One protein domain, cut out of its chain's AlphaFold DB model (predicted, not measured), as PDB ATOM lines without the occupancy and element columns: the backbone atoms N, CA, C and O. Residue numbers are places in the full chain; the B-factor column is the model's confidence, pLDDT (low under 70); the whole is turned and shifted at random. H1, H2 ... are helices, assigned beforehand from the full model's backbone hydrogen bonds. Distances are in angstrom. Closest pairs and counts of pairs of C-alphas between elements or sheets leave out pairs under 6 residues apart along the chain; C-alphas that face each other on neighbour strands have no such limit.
ATOM      1  N   PHE A 335     -61.352 -50.008 -51.049       65.56
ATOM      2  CA  PHE A 335     -60.091 -49.550 -51.653       65.56
ATOM      3  C   PHE A 335     -60.175 -48.113 -52.167       65.56
ATOM      4  O   PHE A 335     -59.320 -47.311 -51.812       65.56
ATOM      5  N   GLU A 336     -61.250 -47.727 -52.857       64.56
ATOM      6  CA  GLU A 336     -61.450 -46.327 -53.253       64.56
ATOM      7  C   GLU A 336     -61.573 -45.377 -52.048       64.56
ATOM      8  O   GLU A 336     -60.983 -44.298 -52.053       64.56
ATOM      9  N   GLN A 337     -62.265 -45.771 -50.973       61.91
ATOM     10  CA  GLN A 337     -62.380 -44.939 -49.764       61.91
ATOM     11  C   GLN A 337     -61.089 -44.920 -48.922       61.91
ATOM     12  O   GLN A 337     -60.744 -43.896 -48.346       61.91
ATOM     13  N   ILE A 338     -60.348 -46.025 -48.867       73.00
ATOM     14  CA  ILE A 338     -59.042 -46.204 -48.227       73.00
ATOM     15  C   ILE A 338     -58.047 -45.302 -48.947       73.00
ATOM     16  O   ILE A 338     -57.361 -44.509 -48.303       73.00
ATOM     17  N   ILE A 339     -58.049 -45.329 -50.280       78.75
ATOM     18  CA  ILE A 339     -57.267 -44.426 -51.124       78.75
ATOM     19  C   ILE A 339     -57.673 -42.981 -50.871       78.75
ATOM     20  O   ILE A 339     -56.792 -42.157 -50.640       78.75
ATOM     21  N   ALA A 340     -58.971 -42.675 -50.806       75.69
ATOM     22  CA  ALA A 340     -59.435 -41.338 -50.453       75.69
ATOM     23  C   ALA A 340     -58.930 -40.899 -49.066       75.69
ATOM     24  O   ALA A 340     -58.598 -39.726 -48.892       75.69
ATOM     25  N   THR A 341     -58.794 -41.812 -48.090       78.38
ATOM     26  CA  THR A 341     -58.164 -41.484 -46.797       78.38
ATOM     27  C   THR A 341     -56.661 -41.231 -46.914       78.38
ATOM     28  O   THR A 341     -56.159 -40.313 -46.271       78.38
ATOM     29  N   PHE A 342     -55.944 -41.979 -47.754       87.19
ATOM     30  CA  PHE A 342     -54.515 -41.763 -48.004       87.19
ATOM     31  C   PHE A 342     -54.247 -40.461 -48.766       87.19
ATOM     32  O   PHE A 342     -53.231 -39.807 -48.541       87.19
ATOM     33  N   GLU A 343     -55.163 -40.037 -49.638       85.75
ATOM     34  CA  GLU A 343     -55.062 -38.766 -50.359       85.75
ATOM     35  C   GLU A 343     -55.134 -37.541 -49.430       85.75
ATOM     36  O   GLU A 343     -54.555 -36.502 -49.768       85.75
ATOM     37  N   GLN A 344     -55.762 -37.665 -48.251       87.69
ATOM     38  CA  GLN A 344     -55.810 -36.603 -47.233       87.69
ATOM     39  C   GLN A 344     -54.486 -36.420 -46.481       87.69
ATOM     40  O   GLN A 344     -54.252 -35.360 -45.905       87.69
ATOM     41  N   GLU A 345     -53.600 -37.414 -46.490       91.44
ATOM     42  CA  GLU A 345     -52.324 -37.337 -45.778       91.44
ATOM     43  C   GLU A 345     -51.352 -36.394 -46.494       91.44
ATOM     44  O   GLU A 345     -51.229 -36.403 -47.717       91.44
ATOM     45  N   GLU A 346     -50.613 -35.569 -45.755       87.88
ATOM     46  CA  GLU A 346     -49.713 -34.574 -46.362       87.88
ATOM     47  C   GLU A 346     -48.400 -35.184 -46.887       87.88
ATOM     48  O   GLU A 346     -47.712 -34.579 -47.715       87.88
ATOM     49  N   ARG A 347     -48.036 -36.379 -46.404       90.81
ATOM     50  CA  ARG A 347     -46.711 -36.997 -46.582       90.81
ATOM     51  C   ARG A 347     -46.804 -38.510 -46.753       90.81
ATOM     52  O   ARG A 347     -47.718 -39.134 -46.216       90.81
ATOM     53  N   ALA A 348     -45.809 -39.118 -47.403       88.31
ATOM     54  CA  ALA A 348     -45.742 -40.577 -47.546       88.31
ATOM     55  C   ALA A 348     -45.673 -41.296 -46.187       88.31
ATOM     56  O   ALA A 348     -46.277 -42.355 -46.020       88.31
ATOM     57  N   LYS A 349     -45.011 -40.697 -45.185       89.62
ATOM     58  CA  LYS A 349     -45.035 -41.208 -43.803       89.62
ATOM     59  C   LYS A 349     -46.449 -41.309 -43.220       89.62
ATOM     60  O   LYS A 349     -46.755 -42.325 -42.606       89.62
ATOM     61  N   GLY A 350     -47.292 -40.298 -43.444       87.56
ATOM     62  CA  GLY A 350     -48.688 -40.306 -42.993       87.56
ATOM     63  C   GLY A 350     -49.489 -41.414 -43.673       87.56
ATOM     64  O   GLY A 350     -50.192 -42.166 -43.008       87.56
ATOM     65  N   ILE A 351     -49.273 -41.615 -44.978       90.31
ATOM     66  CA  ILE A 351     -49.882 -42.718 -45.739       90.31
ATOM     67  C   ILE A 351     -49.488 -44.084 -45.155       90.31
ATOM     68  O   ILE A 351     -50.352 -44.930 -44.942       90.31
ATOM     69  N   TYR A 352     -48.203 -44.302 -44.854       90.62
ATOM     70  CA  TYR A 352     -47.737 -45.556 -44.249       90.62
ATOM     71  C   TYR A 352     -48.332 -45.795 -42.855       90.62
ATOM     72  O   TYR A 352     -48.772 -46.900 -42.551       90.62
ATOM     73  N   GLU A 353     -48.376 -44.771 -42.004       87.25
ATOM     74  CA  GLU A 353     -48.977 -44.879 -40.668       87.25
ATOM     75  C   GLU A 353     -50.481 -45.161 -40.754       87.25
ATOM     76  O   GLU A 353     -51.005 -45.988 -40.007       87.25
ATOM     77  N   ARG A 354     -51.164 -44.533 -41.716       84.50
ATOM     78  CA  ARG A 354     -52.581 -44.759 -41.990       84.50
ATOM     79  C   ARG A 354     -52.846 -46.170 -42.509       84.50
ATOM     80  O   ARG A 354     -53.824 -46.779 -42.081       84.50
ATOM     81  N   LEU A 355     -51.972 -46.715 -43.360       86.50
ATOM     82  CA  LEU A 355     -52.066 -48.092 -43.857       86.50
ATOM     83  C   LEU A 355     -52.170 -49.093 -42.703       86.50
ATOM     84  O   LEU A 355     -53.005 -49.984 -42.766       86.50
ATOM     85  N   LEU A 356     -51.379 -48.928 -41.637       82.00
ATOM     86  CA  LEU A 356     -51.369 -49.860 -40.501       82.00
ATOM     87  C   LEU A 356     -52.742 -50.005 -39.827       82.00
ATOM     88  O   LEU A 356     -53.048 -51.065 -39.291       82.00
ATOM     89  N   SER A 357     -53.596 -48.978 -39.894       76.81
ATOM     90  CA  SER A 357     -54.971 -49.062 -39.377       76.81
ATOM     91  C   SER A 357     -55.902 -49.957 -40.211       76.81
ATOM     92  O   SER A 357     -56.985 -50.299 -39.746       76.81
ATOM     93  N   PHE A 358     -55.465 -50.378 -41.402       74.19
ATOM     94  CA  PHE A 358     -56.196 -51.230 -42.342       74.19
ATOM     95  C   PHE A 358     -55.611 -52.652 -42.463       74.19
ATOM     96  O   PHE A 358     -55.936 -53.361 -43.413       74.19
ATOM     97  N   GLU A 359     -54.776 -53.099 -41.515       68.44
ATOM     98  CA  GLU A 359     -54.152 -54.441 -41.522       68.44
ATOM     99  C   GLU A 359     -55.163 -55.585 -41.672       68.44
ATOM    100  O   GLU A 359     -54.921 -56.539 -42.403       68.44
ATOM    101  N   ASN A 360     -56.332 -55.454 -41.043       57.75
ATOM    102  CA  ASN A 360     -57.403 -56.451 -41.127       57.75
ATOM    103  C   ASN A 360     -58.385 -56.197 -42.286       57.75
ATOM    104  O   ASN A 360     -59.317 -56.973 -42.483       57.75
ATOM    105  N   SER A 361     -58.206 -55.100 -43.024       58.38
ATOM    106  CA  SER A 361     -59.097 -54.640 -44.098       58.38
ATOM    107  C   SER A 361     -58.526 -54.874 -45.496       58.38
ATOM    108  O   SER A 361     -59.255 -54.850 -46.482       58.38
ATOM    109  N   ILE A 362     -57.223 -55.129 -45.597       62.97
ATOM    110  CA  ILE A 362     -56.528 -55.418 -46.850       62.97
ATOM    111  C   ILE A 362     -56.058 -56.874 -46.804       62.97
ATOM    112  O   ILE A 362     -55.585 -57.346 -45.773       62.97
ATOM    113  N   ALA A 363     -56.177 -57.594 -47.924       57.97
ATOM    114  CA  ALA A 363     -55.722 -58.979 -48.027       57.97
ATOM    115  C   ALA A 363     -54.260 -59.112 -47.549       57.97
ATOM    116  O   ALA A 363     -53.419 -58.345 -48.021       57.97
ATOM    117  N   PRO A 364     -53.911 -60.089 -46.686       57.97
ATOM    118  CA  PRO A 364     -52.566 -60.212 -46.117       57.97
ATOM    119  C   PRO A 364     -51.396 -60.123 -47.116       57.97
ATOM    120  O   PRO A 364     -50.431 -59.422 -46.803       57.97
ATOM    121  N   PRO A 365     -51.434 -60.756 -48.313       57.28
ATOM    122  CA  PRO A 365     -50.346 -60.614 -49.284       57.28
ATOM    123  C   PRO A 365     -50.232 -59.187 -49.840       57.28
ATOM    124  O   PRO A 365     -49.135 -58.636 -49.887       57.28
ATOM    125  N   VAL A 366     -51.363 -58.557 -50.172       65.12
ATOM    126  CA  VAL A 366     -51.423 -57.177 -50.684       65.12
ATOM    127  C   VAL A 366     -50.989 -56.183 -49.605       65.12
ATOM    128  O   VAL A 366     -50.218 -55.262 -49.870       65.12
ATOM    129  N   PHE A 367     -51.416 -56.395 -48.358       75.31
ATOM    130  CA  PHE A 367     -51.018 -55.581 -47.213       75.31
ATOM    131  C   PHE A 367     -49.515 -55.682 -46.933       75.31
ATOM    132  O   PHE A 367     -48.857 -54.666 -46.701       75.31
ATOM    133  N   ALA A 368     -48.953 -56.894 -46.981       72.06
ATOM    134  CA  ALA A 368     -47.523 -57.113 -46.788       72.06
ATOM    135  C   ALA A 368     -46.689 -56.400 -47.865       72.06
ATOM    136  O   ALA A 368     -45.677 -55.770 -47.542       72.06
ATOM    137  N   GLU A 369     -47.131 -56.450 -49.123       78.06
ATOM    138  CA  GLU A 369     -46.472 -55.772 -50.241       78.06
ATOM    139  C   GLU A 369     -46.588 -54.242 -50.150       78.06
ATOM    140  O   GLU A 369     -45.572 -53.544 -50.213       78.06
ATOM    141  N   LEU A 370     -47.789 -53.716 -49.884       83.88
ATOM    142  CA  LEU A 370     -48.017 -52.288 -49.632       83.88
ATOM    143  C   LEU A 370     -47.160 -51.767 -48.482       83.88
ATOM    144  O   LEU A 370     -46.517 -50.724 -48.604       83.88
ATOM    145  N   SER A 371     -47.126 -52.498 -47.367       86.75
ATOM    146  CA  SER A 371     -46.337 -52.137 -46.189       86.75
ATOM    147  C   SER A 371     -44.845 -52.104 -46.515       86.75
ATOM    148  O   SER A 371     -44.149 -51.168 -46.116       86.75
ATOM    149  N   LYS A 372     -44.348 -53.070 -47.300       90.44
ATOM    150  CA  LYS A 372     -42.953 -53.112 -47.762       90.44
ATOM    151  C   LYS A 372     -42.606 -51.902 -48.637       90.44
ATOM    152  O   LYS A 372     -41.635 -51.201 -48.335       90.44
ATOM    153  N   GLU A 373     -43.383 -51.633 -49.684       89.06
ATOM    154  CA  GLU A 373     -43.082 -50.550 -50.631       89.06
ATOM    155  C   GLU A 373     -43.271 -49.162 -50.019       89.06
ATOM    156  O   GLU A 373     -42.399 -48.299 -50.164       89.06
ATOM    157  N   LEU A 374     -44.345 -48.940 -49.257       90.81
ATOM    158  CA  LEU A 374     -44.548 -47.660 -48.579       90.81
ATOM    159  C   LEU A 374     -43.454 -47.404 -47.545       90.81
ATOM    160  O   LEU A 374     -42.910 -46.302 -47.497       90.81
ATOM    161  N   LYS A 375     -43.025 -48.423 -46.789       89.62
ATOM    162  CA  LYS A 375     -41.897 -48.280 -45.858       89.62
ATOM    163  C   LYS A 375     -40.607 -47.887 -46.585       89.62
ATOM    164  O   LYS A 375     -39.907 -46.986 -46.118       89.62
ATOM    165  N   ARG A 376     -40.327 -48.471 -47.754       88.81
ATOM    166  CA  ARG A 376     -39.190 -48.078 -48.608       88.81
ATOM    167  C   ARG A 376     -39.287 -46.613 -49.048       88.81
ATOM    168  O   ARG A 376     -38.310 -45.874 -48.932       88.81
ATOM    169  N   ILE A 377     -40.465 -46.168 -49.487       87.31
ATOM    170  CA  ILE A 377     -40.703 -44.773 -49.896       87.31
ATOM    171  C   ILE A 377     -40.506 -43.812 -48.716       87.31
ATOM    172  O   ILE A 377     -39.815 -42.805 -48.862       87.31
ATOM    173  N   THR A 378     -41.010 -44.140 -47.520       87.81
ATOM    174  CA  THR A 378     -40.814 -43.292 -46.325       87.81
ATOM    175  C   THR A 378     -39.352 -43.170 -45.896       87.81
ATOM    176  O   THR A 378     -38.953 -42.143 -45.344       87.81
ATOM    177  N   MET A 379     -38.532 -44.197 -46.148       81.06
ATOM    178  CA  MET A 379     -37.098 -44.161 -45.860       81.06
ATOM    179  C   MET A 379     -36.379 -43.173 -46.785       81.06
ATOM    180  O   MET A 379     -35.569 -42.374 -46.316       81.06
ATOM    181  N   ASN A 380     -36.754 -43.158 -48.065       77.50
ATOM    182  CA  ASN A 380     -36.242 -42.205 -49.049       77.50
ATOM    183  C   ASN A 380     -36.774 -40.782 -48.820       77.50
ATOM    184  O   ASN A 380     -36.046 -39.820 -49.058       77.50
ATOM    185  N   GLU A 381     -37.985 -40.634 -48.271       80.94
ATOM    186  CA  GLU A 381     -38.579 -39.332 -47.930       80.94
ATOM    187  C   GLU A 381     -37.710 -38.536 -46.935       80.94
ATOM    188  O   GLU A 381     -37.638 -37.306 -46.985       80.94
ATOM    189  N   ARG A 382     -36.997 -39.239 -46.039       70.88
ATOM    190  CA  ARG A 382     -36.049 -38.625 -45.089       70.88
ATOM    191  C   ARG A 382     -34.830 -38.006 -45.774       70.88
ATOM    192  O   ARG A 382     -34.214 -37.117 -45.194       70.88
ATOM    193  N   ILE A 383     -34.478 -38.493 -46.964       72.38
ATOM    194  CA  ILE A 383     -33.265 -38.121 -47.700       72.38
ATOM    195  C   ILE A 383     -33.588 -37.106 -48.804       72.38
ATOM    196  O   ILE A 383     -32.841 -36.149 -48.988       72.38
ATOM    197  N   TYR A 384     -34.706 -37.287 -49.515       74.50
ATOM    198  CA  TYR A 384     -35.006 -36.564 -50.758       74.50
ATOM    199  C   TYR A 384     -36.217 -35.616 -50.680       74.50
ATOM    200  O   TYR A 384     -36.480 -34.895 -51.640       74.50
ATOM    201  N   GLY A 385     -36.923 -35.556 -49.546       75.00
ATOM    202  CA  GLY A 385     -38.109 -34.706 -49.376       75.00
ATOM    203  C   GLY A 385     -39.424 -35.444 -49.639       75.00
ATOM    204  O   GLY A 385     -39.442 -36.662 -49.747       75.00
ATOM    205  N   ASN A 386     -40.547 -34.715 -49.669       85.19
ATOM    206  CA  ASN A 386     -41.893 -35.304 -49.667       85.19
ATOM    207  C   ASN A 386     -42.164 -36.192 -50.900       85.19
ATOM    208  O   ASN A 386     -42.255 -35.690 -52.017       85.19
ATOM    209  N   SER A 387     -42.384 -37.488 -50.667       89.56
ATOM    210  CA  SER A 387     -42.667 -38.516 -51.682       89.56
ATOM    211  C   SER A 387     -44.132 -38.975 -51.677       89.56
ATOM    212  O   SER A 387     -44.432 -40.113 -52.037       89.56
ATOM    213  N   LYS A 388     -45.072 -38.115 -51.248       89.62
ATOM    214  CA  LYS A 388     -46.517 -38.420 -51.222       89.62
ATOM    215  C   LYS A 388     -47.031 -38.963 -52.560       89.62
ATOM    216  O   LYS A 388     -47.798 -39.918 -52.574       89.62
ATOM    217  N   VAL A 389     -46.636 -38.344 -53.673       85.12
ATOM    218  CA  VAL A 389     -47.120 -38.723 -55.010       85.12
ATOM    219  C   VAL A 389     -46.682 -40.145 -55.363       85.12
ATOM    220  O   VAL A 389     -47.516 -40.948 -55.767       85.12
ATOM    221  N   ASP A 390     -45.415 -40.484 -55.115       85.88
ATOM    222  CA  ASP A 390     -44.874 -41.828 -55.357       85.88
ATOM    223  C   ASP A 390     -45.575 -42.882 -54.491       85.88
ATOM    224  O   ASP A 390     -45.911 -43.967 -54.965       85.88
ATOM    225  N   ALA A 391     -45.855 -42.540 -53.229       88.94
ATOM    226  CA  ALA A 391     -46.622 -43.391 -52.323       88.94
ATOM    227  C   ALA A 391     -48.046 -43.647 -52.839       88.94
ATOM    228  O   ALA A 391     -48.490 -44.792 -52.855       88.94
ATOM    229  N   LEU A 392     -48.750 -42.611 -53.311       85.12
ATOM    230  CA  LEU A 392     -50.102 -42.757 -53.862       85.12
ATOM    231  C   LEU A 392     -50.126 -43.552 -55.171       85.12
ATOM    232  O   LEU A 392     -51.084 -44.285 -55.398       85.12
ATOM    233  N   ILE A 393     -49.092 -43.448 -56.011       82.00
ATOM    234  CA  ILE A 393     -48.967 -44.265 -57.228       82.00
ATOM    235  C   ILE A 393     -48.867 -45.747 -56.859       82.00
ATOM    236  O   ILE A 393     -49.606 -46.556 -57.409       82.00
ATOM    237  N   VAL A 394     -48.008 -46.102 -55.899       86.00
ATOM    238  CA  VAL A 394     -47.870 -47.493 -55.431       86.00
ATOM    239  C   VAL A 394     -49.165 -48.007 -54.812       86.00
ATOM    240  O   VAL A 394     -49.582 -49.121 -55.109       86.00
ATOM    241  N   VAL A 395     -49.819 -47.192 -53.982       86.50
ATOM    242  CA  VAL A 395     -51.110 -47.534 -53.379       86.50
ATOM    243  C   VAL A 395     -52.155 -47.805 -54.454       86.50
ATOM    244  O   VAL A 395     -52.791 -48.850 -54.417       86.50
ATOM    245  N   LYS A 396     -52.341 -46.884 -55.409       82.00
ATOM    246  CA  LYS A 396     -53.332 -47.043 -56.483       82.00
ATOM    247  C   LYS A 396     -53.001 -48.244 -57.358       82.00
ATOM    248  O   LYS A 396     -53.901 -48.998 -57.680       82.00
ATOM    249  N   LYS A 397     -51.724 -48.486 -57.652       81.00
ATOM    250  CA  LYS A 397     -51.298 -49.680 -58.381       81.00
ATOM    251  C   LYS A 397     -51.668 -50.966 -57.630       81.00
ATOM    252  O   LYS A 397     -52.284 -51.855 -58.188       81.00
ATOM    253  N   LEU A 398     -51.333 -51.075 -56.349       77.31
ATOM    254  CA  LEU A 398     -51.548 -52.319 -55.599       77.31
ATOM    255  C   LEU A 398     -52.997 -52.521 -55.123       77.31
ATOM    256  O   LEU A 398     -53.364 -53.642 -54.786       77.31
ATOM    257  N   LEU A 399     -53.805 -51.457 -55.059       71.81
ATOM    258  CA  LEU A 399     -55.205 -51.515 -54.619       71.81
ATOM    259  C   LEU A 399     -56.239 -51.359 -55.749       71.81
ATOM    260  O   LEU A 399     -57.387 -51.739 -55.531       71.81
ATOM    261  N   LEU A 400     -55.879 -50.778 -56.905       66.19
ATOM    262  CA  LEU A 400     -56.787 -50.523 -58.038       66.19
ATOM    263  C   LEU A 400     -56.305 -51.078 -59.387       66.19
ATOM    264  O   LEU A 400     -57.158 -51.250 -60.253       66.19
ATOM    265  N   ASP A 401     -55.005 -51.319 -59.625       55.56
ATOM    266  CA  ASP A 401     -54.595 -51.893 -60.917       55.56
ATOM    267  C   ASP A 401     -54.931 -53.386 -60.971       55.56
ATOM    268  O   ASP A 401     -54.217 -54.250 -60.466       55.56
TER     269      ASP A 401
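What this domain is: This is residues 335 to 401 of the 405 residues of an uncharacterized protein of [Clostridium] methylpentosum DSM 5476 (UniProt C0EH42). The longest helix, H3, forms one side of a compact four-helix bundle; H2 and H4 pack on it, and H1 packs on them across from H3. The 67 printed residues include four named helices, H1 to H4 in chain order, and no named strand: all helix. The radius of gyration of the C-alphas is 10.7 A and the spans are 31 by 22 by 21 A.

How they stand to each other: H3, residues 364 to 384, touches H2, residues 348 to 356, at Thr 378 and Lys 349, their closest C-alphas, 5.3 A apart. H3 touches H4, residues 388 to 400, at a shallow tilt of 12 degrees, opposite ways; the C-alphas of Leu 374 and Ala 391 are closest, 6.0 A. H1, residues 335 to 343, and H3 are apart. Every O i to N i+4 pair is within hydrogen-bond range in H1, H2 and H4, and 15 of 17 in H3.

Where its parts are: H3 is 29.8 A long, H4 17.3 A. H1 begins at C-alpha 335 (-60.091, -49.550, -51.653); H4 ends at C-alpha 400 (-56.787, -50.523, -58.038).

The domain as a whole: The printed part has no cut and no long link. In the model, pLDDT is under 70 at residues 335 to 337, 359 to 366 and 400 to 401.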